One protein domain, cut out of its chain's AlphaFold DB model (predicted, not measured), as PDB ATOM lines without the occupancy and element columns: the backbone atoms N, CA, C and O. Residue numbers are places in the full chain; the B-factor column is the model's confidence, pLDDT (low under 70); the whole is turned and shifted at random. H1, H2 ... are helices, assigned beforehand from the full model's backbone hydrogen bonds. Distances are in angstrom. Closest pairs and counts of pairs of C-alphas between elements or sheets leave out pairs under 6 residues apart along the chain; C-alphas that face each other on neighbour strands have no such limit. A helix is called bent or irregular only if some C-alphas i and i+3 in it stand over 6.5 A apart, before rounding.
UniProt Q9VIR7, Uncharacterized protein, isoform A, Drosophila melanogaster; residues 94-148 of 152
ATOM      1  N   GLU A  94      17.790  29.911 -37.529       81.04
ATOM      2  CA  GLU A  94      18.482  29.985 -38.817       81.04
ATOM      3  C   GLU A  94      18.199  28.744 -39.677       81.04
ATOM      4  O   GLU A  94      17.832  28.866 -40.845       81.04
ATOM      5  N   LYS A  95      18.266  27.536 -39.100       87.34
ATOM      6  CA  LYS A  95      17.897  26.295 -39.807       87.34
ATOM      7  C   LYS A  95      16.452  26.323 -40.302       87.34
ATOM      8  O   LYS A  95      16.189  25.889 -41.424       87.34
ATOM      9  N   LEU A  96      15.516  26.794 -39.474       85.88
ATOM     10  CA  LEU A  96      14.112  26.935 -39.858       85.88
ATOM     11  C   LEU A  96      13.960  27.924 -41.017       85.88
ATOM     12  O   LEU A  96      13.300  27.600 -42.003       85.88
ATOM     13  N   HIS A  97      14.595  29.091 -40.908       86.87
ATOM     14  CA  HIS A  97      14.579  30.111 -41.947       86.87
ATOM     15  C   HIS A  97      15.132  29.559 -43.268       86.87
ATOM     16  O   HIS A  97      14.444  29.623 -44.283       86.87
ATOM     17  N   ASN A  98      16.295  28.904 -43.256       90.54
ATOM     18  CA  ASN A  98      16.905  28.322 -44.455       90.54
ATOM     19  C   ASN A  98      16.000  27.277 -45.129       90.54
ATOM     20  O   ASN A  98      15.809  27.314 -46.345       90.54
ATOM     21  N   LYS A  99      15.375  26.386 -44.347       92.66
ATOM     22  CA  LYS A  99      14.403  25.412 -44.876       92.66
ATOM     23  C   LYS A  99      13.173  26.085 -45.475       92.66
ATOM     24  O   LYS A  99      12.656  25.632 -46.495       92.66
ATOM     25  N   PHE A 100      12.689  27.151 -44.844       92.17
ATOM     26  CA  PHE A 100      11.570  27.921 -45.368       92.17
ATOM     27  C   PHE A 100      11.940  28.605 -46.689       92.17
ATOM     28  O   PHE A 100      11.167  28.521 -47.638       92.17
ATOM     29  N   VAL A 101      13.116  29.235 -46.779       91.75
ATOM     30  CA  VAL A 101      13.628  29.867 -48.008       91.75
ATOM     31  C   VAL A 101      13.708  28.848 -49.142       91.75
ATOM     32  O   VAL A 101      13.221  29.115 -50.243       91.75
ATOM     33  N   GLU A 102      14.262  27.665 -48.872       94.17
ATOM     34  CA  GLU A 102      14.350  26.578 -49.846       94.17
ATOM     35  C   GLU A 102      12.957  26.141 -50.324       94.17
ATOM     36  O   GLU A 102      12.675  26.163 -51.524       94.17
ATOM     37  N   GLY A 103      12.058  25.817 -49.389       93.21
ATOM     38  CA  GLY A 103      10.701  25.377 -49.710       93.21
ATOM     39  C   GLY A 103       9.889  26.440 -50.453       93.21
ATOM     40  O   GLY A 103       9.189  26.129 -51.415       93.21
ATOM     41  N   ALA A 104      10.015  27.710 -50.067       93.04
ATOM     42  CA  ALA A 104       9.347  28.823 -50.729       93.04
ATOM     43  C   ALA A 104       9.879  29.051 -52.148       93.04
ATOM     44  O   ALA A 104       9.093  29.287 -53.065       93.04
ATOM     45  N   THR A 105      11.194  28.941 -52.347       92.65
ATOM     46  CA  THR A 105      11.822  29.035 -53.673       92.65
ATOM     47  C   THR A 105      11.321  27.929 -54.597       92.65
ATOM     48  O   THR A 105      10.882  28.206 -55.715       92.65
ATOM     49  N   GLN A 106      11.317  26.684 -54.112       94.60
ATOM     50  CA  GLN A 106      10.812  25.531 -54.861       94.60
ATOM     51  C   GLN A 106       9.321  25.677 -55.183       94.60
ATOM     52  O   GLN A 106       8.920  25.489 -56.331       94.60
ATOM     53  N   MET A 107       8.508  26.084 -54.204       92.75
ATOM     54  CA  MET A 107       7.084  26.343 -54.406       92.75
ATOM     55  C   MET A 107       6.871  27.397 -55.497       92.75
ATOM     56  O   MET A 107       6.128  27.142 -56.440       92.75
ATOM     57  N   LYS A 108       7.540  28.557 -55.410       90.31
ATOM     58  CA  LYS A 108       7.404  29.655 -56.382       90.31
ATOM     59  C   LYS A 108       7.752  29.227 -57.804       90.31
ATOM     60  O   LYS A 108       7.059  29.635 -58.731       90.31
ATOM     61  N   ALA A 109       8.763  28.374 -57.976       92.58
ATOM     62  CA  ALA A 109       9.149  27.848 -59.284       92.58
ATOM     63  C   ALA A 109       8.061  26.975 -59.943       92.58
ATOM     64  O   ALA A 109       8.050  26.831 -61.164       92.58
ATOM     65  N   MET A 110       7.140  26.409 -59.156       93.86
ATOM     66  CA  MET A 110       6.044  25.565 -59.645       93.86
ATOM     67  C   MET A 110       4.740  26.336 -59.899       93.86
ATOM     68  O   MET A 110       3.793  25.770 -60.449       93.86
ATOM     69  N   LEU A 111       4.652  27.606 -59.493       93.16
ATOM     70  CA  LEU A 111       3.432  28.398 -59.638       93.16
ATOM     71  C   LEU A 111       3.333  29.022 -61.032       93.16
ATOM     72  O   LEU A 111       4.290  29.576 -61.568       93.16
ATOM     73  N   SER A 112       2.127  28.994 -61.603       94.33
ATOM     74  CA  SER A 112       1.844  29.723 -62.841       94.33
ATOM     75  C   SER A 112       1.843  31.242 -62.597       94.33
ATOM     76  O   SER A 112       1.494  31.673 -61.493       94.33
ATOM     77  N   PRO A 113       2.115  32.083 -63.616       93.04
ATOM     78  CA  PRO A 113       2.001  33.538 -63.485       93.04
ATOM     79  C   PRO A 113       0.621  34.000 -62.992       93.04
ATOM     80  O   PRO A 113       0.522  34.930 -62.197       93.04
ATOM     81  N   THR A 114      -0.451  33.316 -63.407       94.97
ATOM     82  CA  THR A 114      -1.818  33.590 -62.942       94.97
ATOM     83  C   THR A 114      -1.985  33.283 -61.457       94.97
ATOM     84  O   THR A 114      -2.588  34.070 -60.731       94.97
ATOM     85  N   THR A 115      -1.433  32.163 -60.984       92.91
ATOM     86  CA  THR A 115      -1.442  31.819 -59.557       92.91
ATOM     87  C   THR A 115      -0.626  32.827 -58.754       92.91
ATOM     88  O   THR A 115      -1.086  33.280 -57.715       92.91
ATOM     89  N   ILE A 116       0.537  33.241 -59.262       92.23
ATOM     90  CA  ILE A 116       1.378  34.261 -58.626       92.23
ATOM     91  C   ILE A 116       0.622  35.584 -58.474       92.23
ATOM     92  O   ILE A 116       0.628  36.173 -57.398       92.23
ATOM     93  N   ALA A 117      -0.072  36.029 -59.524       92.58
ATOM     94  CA  ALA A 117      -0.871  37.249 -59.469       92.58
ATOM     95  C   ALA A 117      -2.032  37.143 -58.463       92.58
ATOM     96  O   ALA A 117      -2.316  38.105 -57.751       92.58
ATOM     97  N   ARG A 118      -2.684  35.973 -58.382       92.54
ATOM     98  CA  ARG A 118      -3.791  35.717 -57.448       92.54
ATOM     99  C   ARG A 118      -3.332  35.678 -55.988       92.54
ATOM    100  O   ARG A 118      -4.024  36.204 -55.126       92.54
ATOM    101  N   GLU A 119      -2.175  35.079 -55.717       92.69
ATOM    102  CA  GLU A 119      -1.610  34.930 -54.367       92.69
ATOM    103  C   GLU A 119      -0.607  36.043 -54.007       92.69
ATOM    104  O   GLU A 119       0.241  35.848 -53.135       92.69
ATOM    105  N   SER A 120      -0.665  37.200 -54.672       93.17
ATOM    106  CA  SER A 120       0.359  38.254 -54.570       93.17
ATOM    107  C   SER A 120       0.664  38.672 -53.129       93.17
ATOM    108  O   SER A 120       1.829  38.741 -52.749       93.17
ATOM    109  N   GLU A 121      -0.359  38.850 -52.292       94.59
ATOM    110  CA  GLU A 121      -0.198  39.208 -50.877       94.59
ATOM    111  C   GLU A 121       0.530  38.131 -50.053       94.59
ATOM    112  O   GLU A 121       1.330  38.454 -49.172       94.59
ATOM    113  N   LEU A 122       0.256  36.847 -50.322       94.28
ATOM    114  CA  LEU A 122       0.950  35.734 -49.670       94.28
ATOM    115  C   LEU A 122       2.408  35.705 -50.127       94.28
ATOM    116  O   LEU A 122       3.315  35.591 -49.306       94.28
ATOM    117  N   LEU A 123       2.644  35.827 -51.434       94.70
ATOM    118  CA  LEU A 123       3.991  35.781 -51.991       94.70
ATOM    119  C   LEU A 123       4.841  36.971 -51.537       94.70
ATOM    120  O   LEU A 123       6.021  36.769 -51.261       94.70
ATOM    121  N   GLU A 124       4.240  38.149 -51.360       95.38
ATOM    122  CA  GLU A 124       4.890  39.322 -50.770       95.38
ATOM    123  C   GLU A 124       5.233  39.096 -49.289       95.38
ATOM    124  O   GLU A 124       6.327  39.441 -48.843       95.38
ATOM    125  N   ALA A 125       4.331  38.485 -48.510       94.67
ATOM    126  CA  ALA A 125       4.623  38.119 -47.122       94.67
ATOM    127  C   ALA A 125       5.775  37.103 -47.031       94.67
ATOM    128  O   ALA A 125       6.645  37.232 -46.170       94.67
ATOM    129  N   ILE A 126       5.806  36.132 -47.948       94.94
ATOM    130  CA  ILE A 126       6.899  35.166 -48.088       94.94
ATOM    131  C   ILE A 126       8.206  35.882 -48.447       94.94
ATOM    132  O   ILE A 126       9.220  35.621 -47.808       94.94
ATOM    133  N   ASP A 127       8.197  36.806 -49.414       94.95
ATOM    134  CA  ASP A 127       9.398  37.556 -49.811       94.95
ATOM    135  C   ASP A 127       9.949  38.411 -48.675       94.95
ATOM    136  O   ASP A 127      11.157  38.434 -48.452       94.95
ATOM    137  N   LYS A 128       9.075  39.060 -47.900       95.12
ATOM    138  CA  LYS A 128       9.480  39.813 -46.709       95.12
ATOM    139  C   LYS A 128      10.140  38.917 -45.665       95.12
ATOM    140  O   LYS A 128      11.135  39.325 -45.078       95.12
ATOM    141  N   TYR A 129       9.612  37.711 -45.444       92.77
ATOM    142  CA  TYR A 129      10.234  36.747 -44.537       92.77
ATOM    143  C   TYR A 129      11.599  36.275 -45.055       92.77
ATOM    144  O   TYR A 129      12.552  36.285 -44.287       92.77
ATOM    145  N   ILE A 130      11.714  35.928 -46.343       92.44
ATOM    146  CA  ILE A 130      12.974  35.487 -46.978       92.44
ATOM    147  C   ILE A 130      14.048  36.581 -46.932       92.44
ATOM    148  O   ILE A 130      15.206  36.295 -46.657       92.44
ATOM    149  N   ALA A 131      13.680  37.831 -47.215       93.13
ATOM    150  CA  ALA A 131      14.621  38.948 -47.252       93.13
ATOM    151  C   ALA A 131      15.066  39.419 -45.856       93.13
ATOM    152  O   ALA A 131      15.981  40.236 -45.746       93.13
ATOM    153  N   SER A 132      14.404  38.956 -44.793       88.28
ATOM    154  CA  SER A 132      14.738  39.347 -43.431       88.28
ATOM    155  C   SER A 132      16.025  38.658 -42.983       88.28
ATOM    156  O   SER A 132      16.096  37.437 -42.921       88.28
ATOM    157  N   THR A 133      17.041  39.452 -42.652       80.27
ATOM    158  CA  THR A 133      18.249  38.993 -41.945       80.27
ATOM    159  C   THR A 133      18.130  39.178 -40.433       80.27
ATOM    160  O   THR A 133      18.988  38.735 -39.669       80.27
ATOM    161  N   ASP A 134      17.070  39.855 -39.993       78.29
ATOM    162  CA  ASP A 134      16.810  40.136 -38.597       78.29
ATOM    163  C   ASP A 134      15.994  38.995 -37.986       78.29
ATOM    164  O   ASP A 134      14.765  38.952 -38.104       78.29
ATOM    165  N   ILE A 135      16.681  38.103 -37.262       72.23
ATOM    166  CA  ILE A 135      16.068  37.022 -36.474       72.23
ATOM    167  C   ILE A 135      14.891  37.527 -35.624       72.23
ATOM    168  O   ILE A 135      13.941  36.782 -35.381       72.23
ATOM    169  N   GLN A 136      14.916  38.789 -35.194       69.80
ATOM    170  CA  GLN A 136      13.902  39.376 -34.326       69.80
ATOM    171  C   GLN A 136      12.577  39.641 -35.064       69.80
ATOM    172  O   GLN A 136      11.511  39.622 -34.447       69.80
ATOM    173  N   GLN A 137      12.614  39.811 -36.389       80.06
ATOM    174  CA  GLN A 137      11.424  39.984 -37.229       80.06
ATOM    175  C   GLN A 137      10.857  38.659 -37.743       80.06
ATOM    176  O   GLN A 137       9.694  38.620 -38.160       80.06
ATOM    177  N   HIS A 138      11.638  37.573 -37.691       82.50
ATOM    178  CA  HIS A 138      11.247  36.281 -38.254       82.50
ATOM    179  C   HIS A 138       9.903  35.800 -37.697       82.50
ATOM    180  O   HIS A 138       9.042  35.409 -38.476       82.50
ATOM    181  N   GLU A 139       9.668  35.870 -36.382       79.59
ATOM    182  CA  GLU A 139       8.405  35.392 -35.792       79.59
ATOM    183  C   GLU A 139       7.192  36.162 -36.344       79.59
ATOM    184  O   GLU A 139       6.226  35.554 -36.803       79.59
ATOM    185  N   ALA A 140       7.246  37.496 -36.370       83.25
ATOM    186  CA  ALA A 140       6.138  38.320 -36.853       83.25
ATOM    187  C   ALA A 140       5.875  38.122 -38.356       83.25
ATOM    188  O   ALA A 140       4.723  38.006 -38.783       83.25
ATOM    189  N   LEU A 141       6.941  38.049 -39.154       90.20
ATOM    190  CA  LEU A 141       6.859  37.816 -40.594       90.20
ATOM    191  C   LEU A 141       6.352  36.400 -40.907       90.20
ATOM    192  O   LEU A 141       5.476  36.234 -41.754       90.20
ATOM    193  N   PHE A 142       6.812  35.392 -40.165       86.87
ATOM    194  CA  PHE A 142       6.319  34.022 -40.280       86.87
ATOM    195  C   PHE A 142       4.832  33.939 -39.925       86.87
ATOM    196  O   PHE A 142       4.047  33.369 -40.678       86.87
ATOM    197  N   MET A 143       4.403  34.577 -38.832       87.39
ATOM    198  CA  MET A 143       2.985  34.644 -38.465       87.39
ATOM    199  C   MET A 143       2.146  35.351 -39.532       87.39
ATOM    200  O   MET A 143       1.009  34.946 -39.787       87.39
ATOM    201  N   LYS A 144       2.703  36.364 -40.206       91.24
ATOM    202  CA  LYS A 144       2.042  36.989 -41.353       91.24
ATOM    203  C   LYS A 144       1.849  35.988 -42.489       91.24
ATOM    204  O   LYS A 144       0.730  35.915 -42.979       91.24
ATOM    205  N   VAL A 145       2.850  35.186 -42.854       91.19
ATOM    206  CA  VAL A 145       2.691  34.101 -43.848       91.19
ATOM    207  C   VAL A 145       1.636  33.084 -43.398       91.19
ATOM    208  O   VAL A 145       0.754  32.712 -44.169       91.19
ATOM    209  N   MET A 146       1.665  32.672 -42.132       89.53
ATOM    210  CA  MET A 146       0.717  31.690 -41.603       89.53
ATOM    211  C   MET A 146      -0.724  32.204 -41.551       89.53
ATOM    212  O   MET A 146      -1.648  31.400 -41.628       89.53
ATOM    213  N   SER A 147      -0.944  33.524 -41.500       91.25
ATOM    214  CA  SER A 147      -2.293  34.112 -41.543       91.25
ATOM    215  C   SER A 147      -3.056  33.837 -42.848       91.25
ATOM    216  O   SER A 147      -4.267  34.026 -42.905       91.25
ATOM    217  N   PHE A 148      -2.362  33.376 -43.892       90.78
ATOM    218  CA  PHE A 148      -2.959  32.983 -45.168       90.78
ATOM    219  C   PHE A 148      -3.369  31.503 -45.211       90.78
ATOM    220  O   PHE A 148      -4.020  31.097 -46.170       90.78
TER     221      PHE A 148
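AT A GLANCE: This is residues 94 to 148 of the 152 residues of the protein "Uncharacterized protein, isoform A" of Drosophila melanogaster (UniProt Q9VIR7). One long helix, H1, makes one side of this small elongated body, and a helical hairpin of H3 and H4 folds back along it, meeting H1 mainly through a part of H3. The short helix H2 sits at the turn between H1 and the hairpin, at one end of the long axis. The printed part has 55 residues, with four named helices in the order H1, H2, H3, H4 and no named strand; the class is all helix. It is compact, with a radius of gyration of the C-alphas of 11.2 A, and the C-alphas span 33 by 19 by 15 A.

IN THESE COORDINATES: Start with the longest helix, H1, residues 94 to 110: find C-alpha 94 at (18.482, 29.985, -38.817), and from there it runs 24.7 A to C-alpha 110 at (6.044, 25.565, -59.645). Next comes H2, residues 113 to 118, 8.6 A long. H3, residues 120 to 131, is 16.0 A long. H4, residues 135 to 146, runs 17.0 A and ends at C-alpha 146, (0.717, 31.690, -41.603). H4 is irregular, but only just: C-alphas 136 and 139 are 6.9 A apart, and its line is a rough one.

HOW THE PARTS SIT: Look first at H1 and H3, which touch: H1 touches H3 with residues 97 to 104 alone, and H3 touches H1 with residues 126 to 130 alone. Their closest C-alphas, of Val 101 and Ile 130, are 5.8 A apart, and the two run opposite ways at a steep tilt of 38 degrees. From H3 go on to H4: the two touch and form a helical hairpin, running opposite ways at a shallow tilt of 19 degrees. Their closest C-alphas, of Tyr 129 and Leu 141, are 5.3 A apart. H4 is close to H1 but not clearly touching; the closest C-alphas, of Glu 94 and Ile 135, are 7.8 A apart. H2 touches no helix but is near H3, about perpendicular to it at 79 degrees, with the C-alphas of Ile 116 and Leu 123 closest at 7.3 A. H2 and H4 are apart. In H1, H2 and H3 every O i to N i+4 pair is within hydrogen-bond range; in H4, 6 of 8 are.

THE WHOLE: Measure the length between the two C-alphas farthest apart, those of Thr 114 and Gln 136, at 33.2 A. The printed part runs from residue 94 to residue 148 with no cut, and the links H1 to H2, H2 to H3 and H3 to H4 are each tight. In the B-factor column the mean pLDDT of the printed part is 89.9, and residue 136 is the one printed residue under 70.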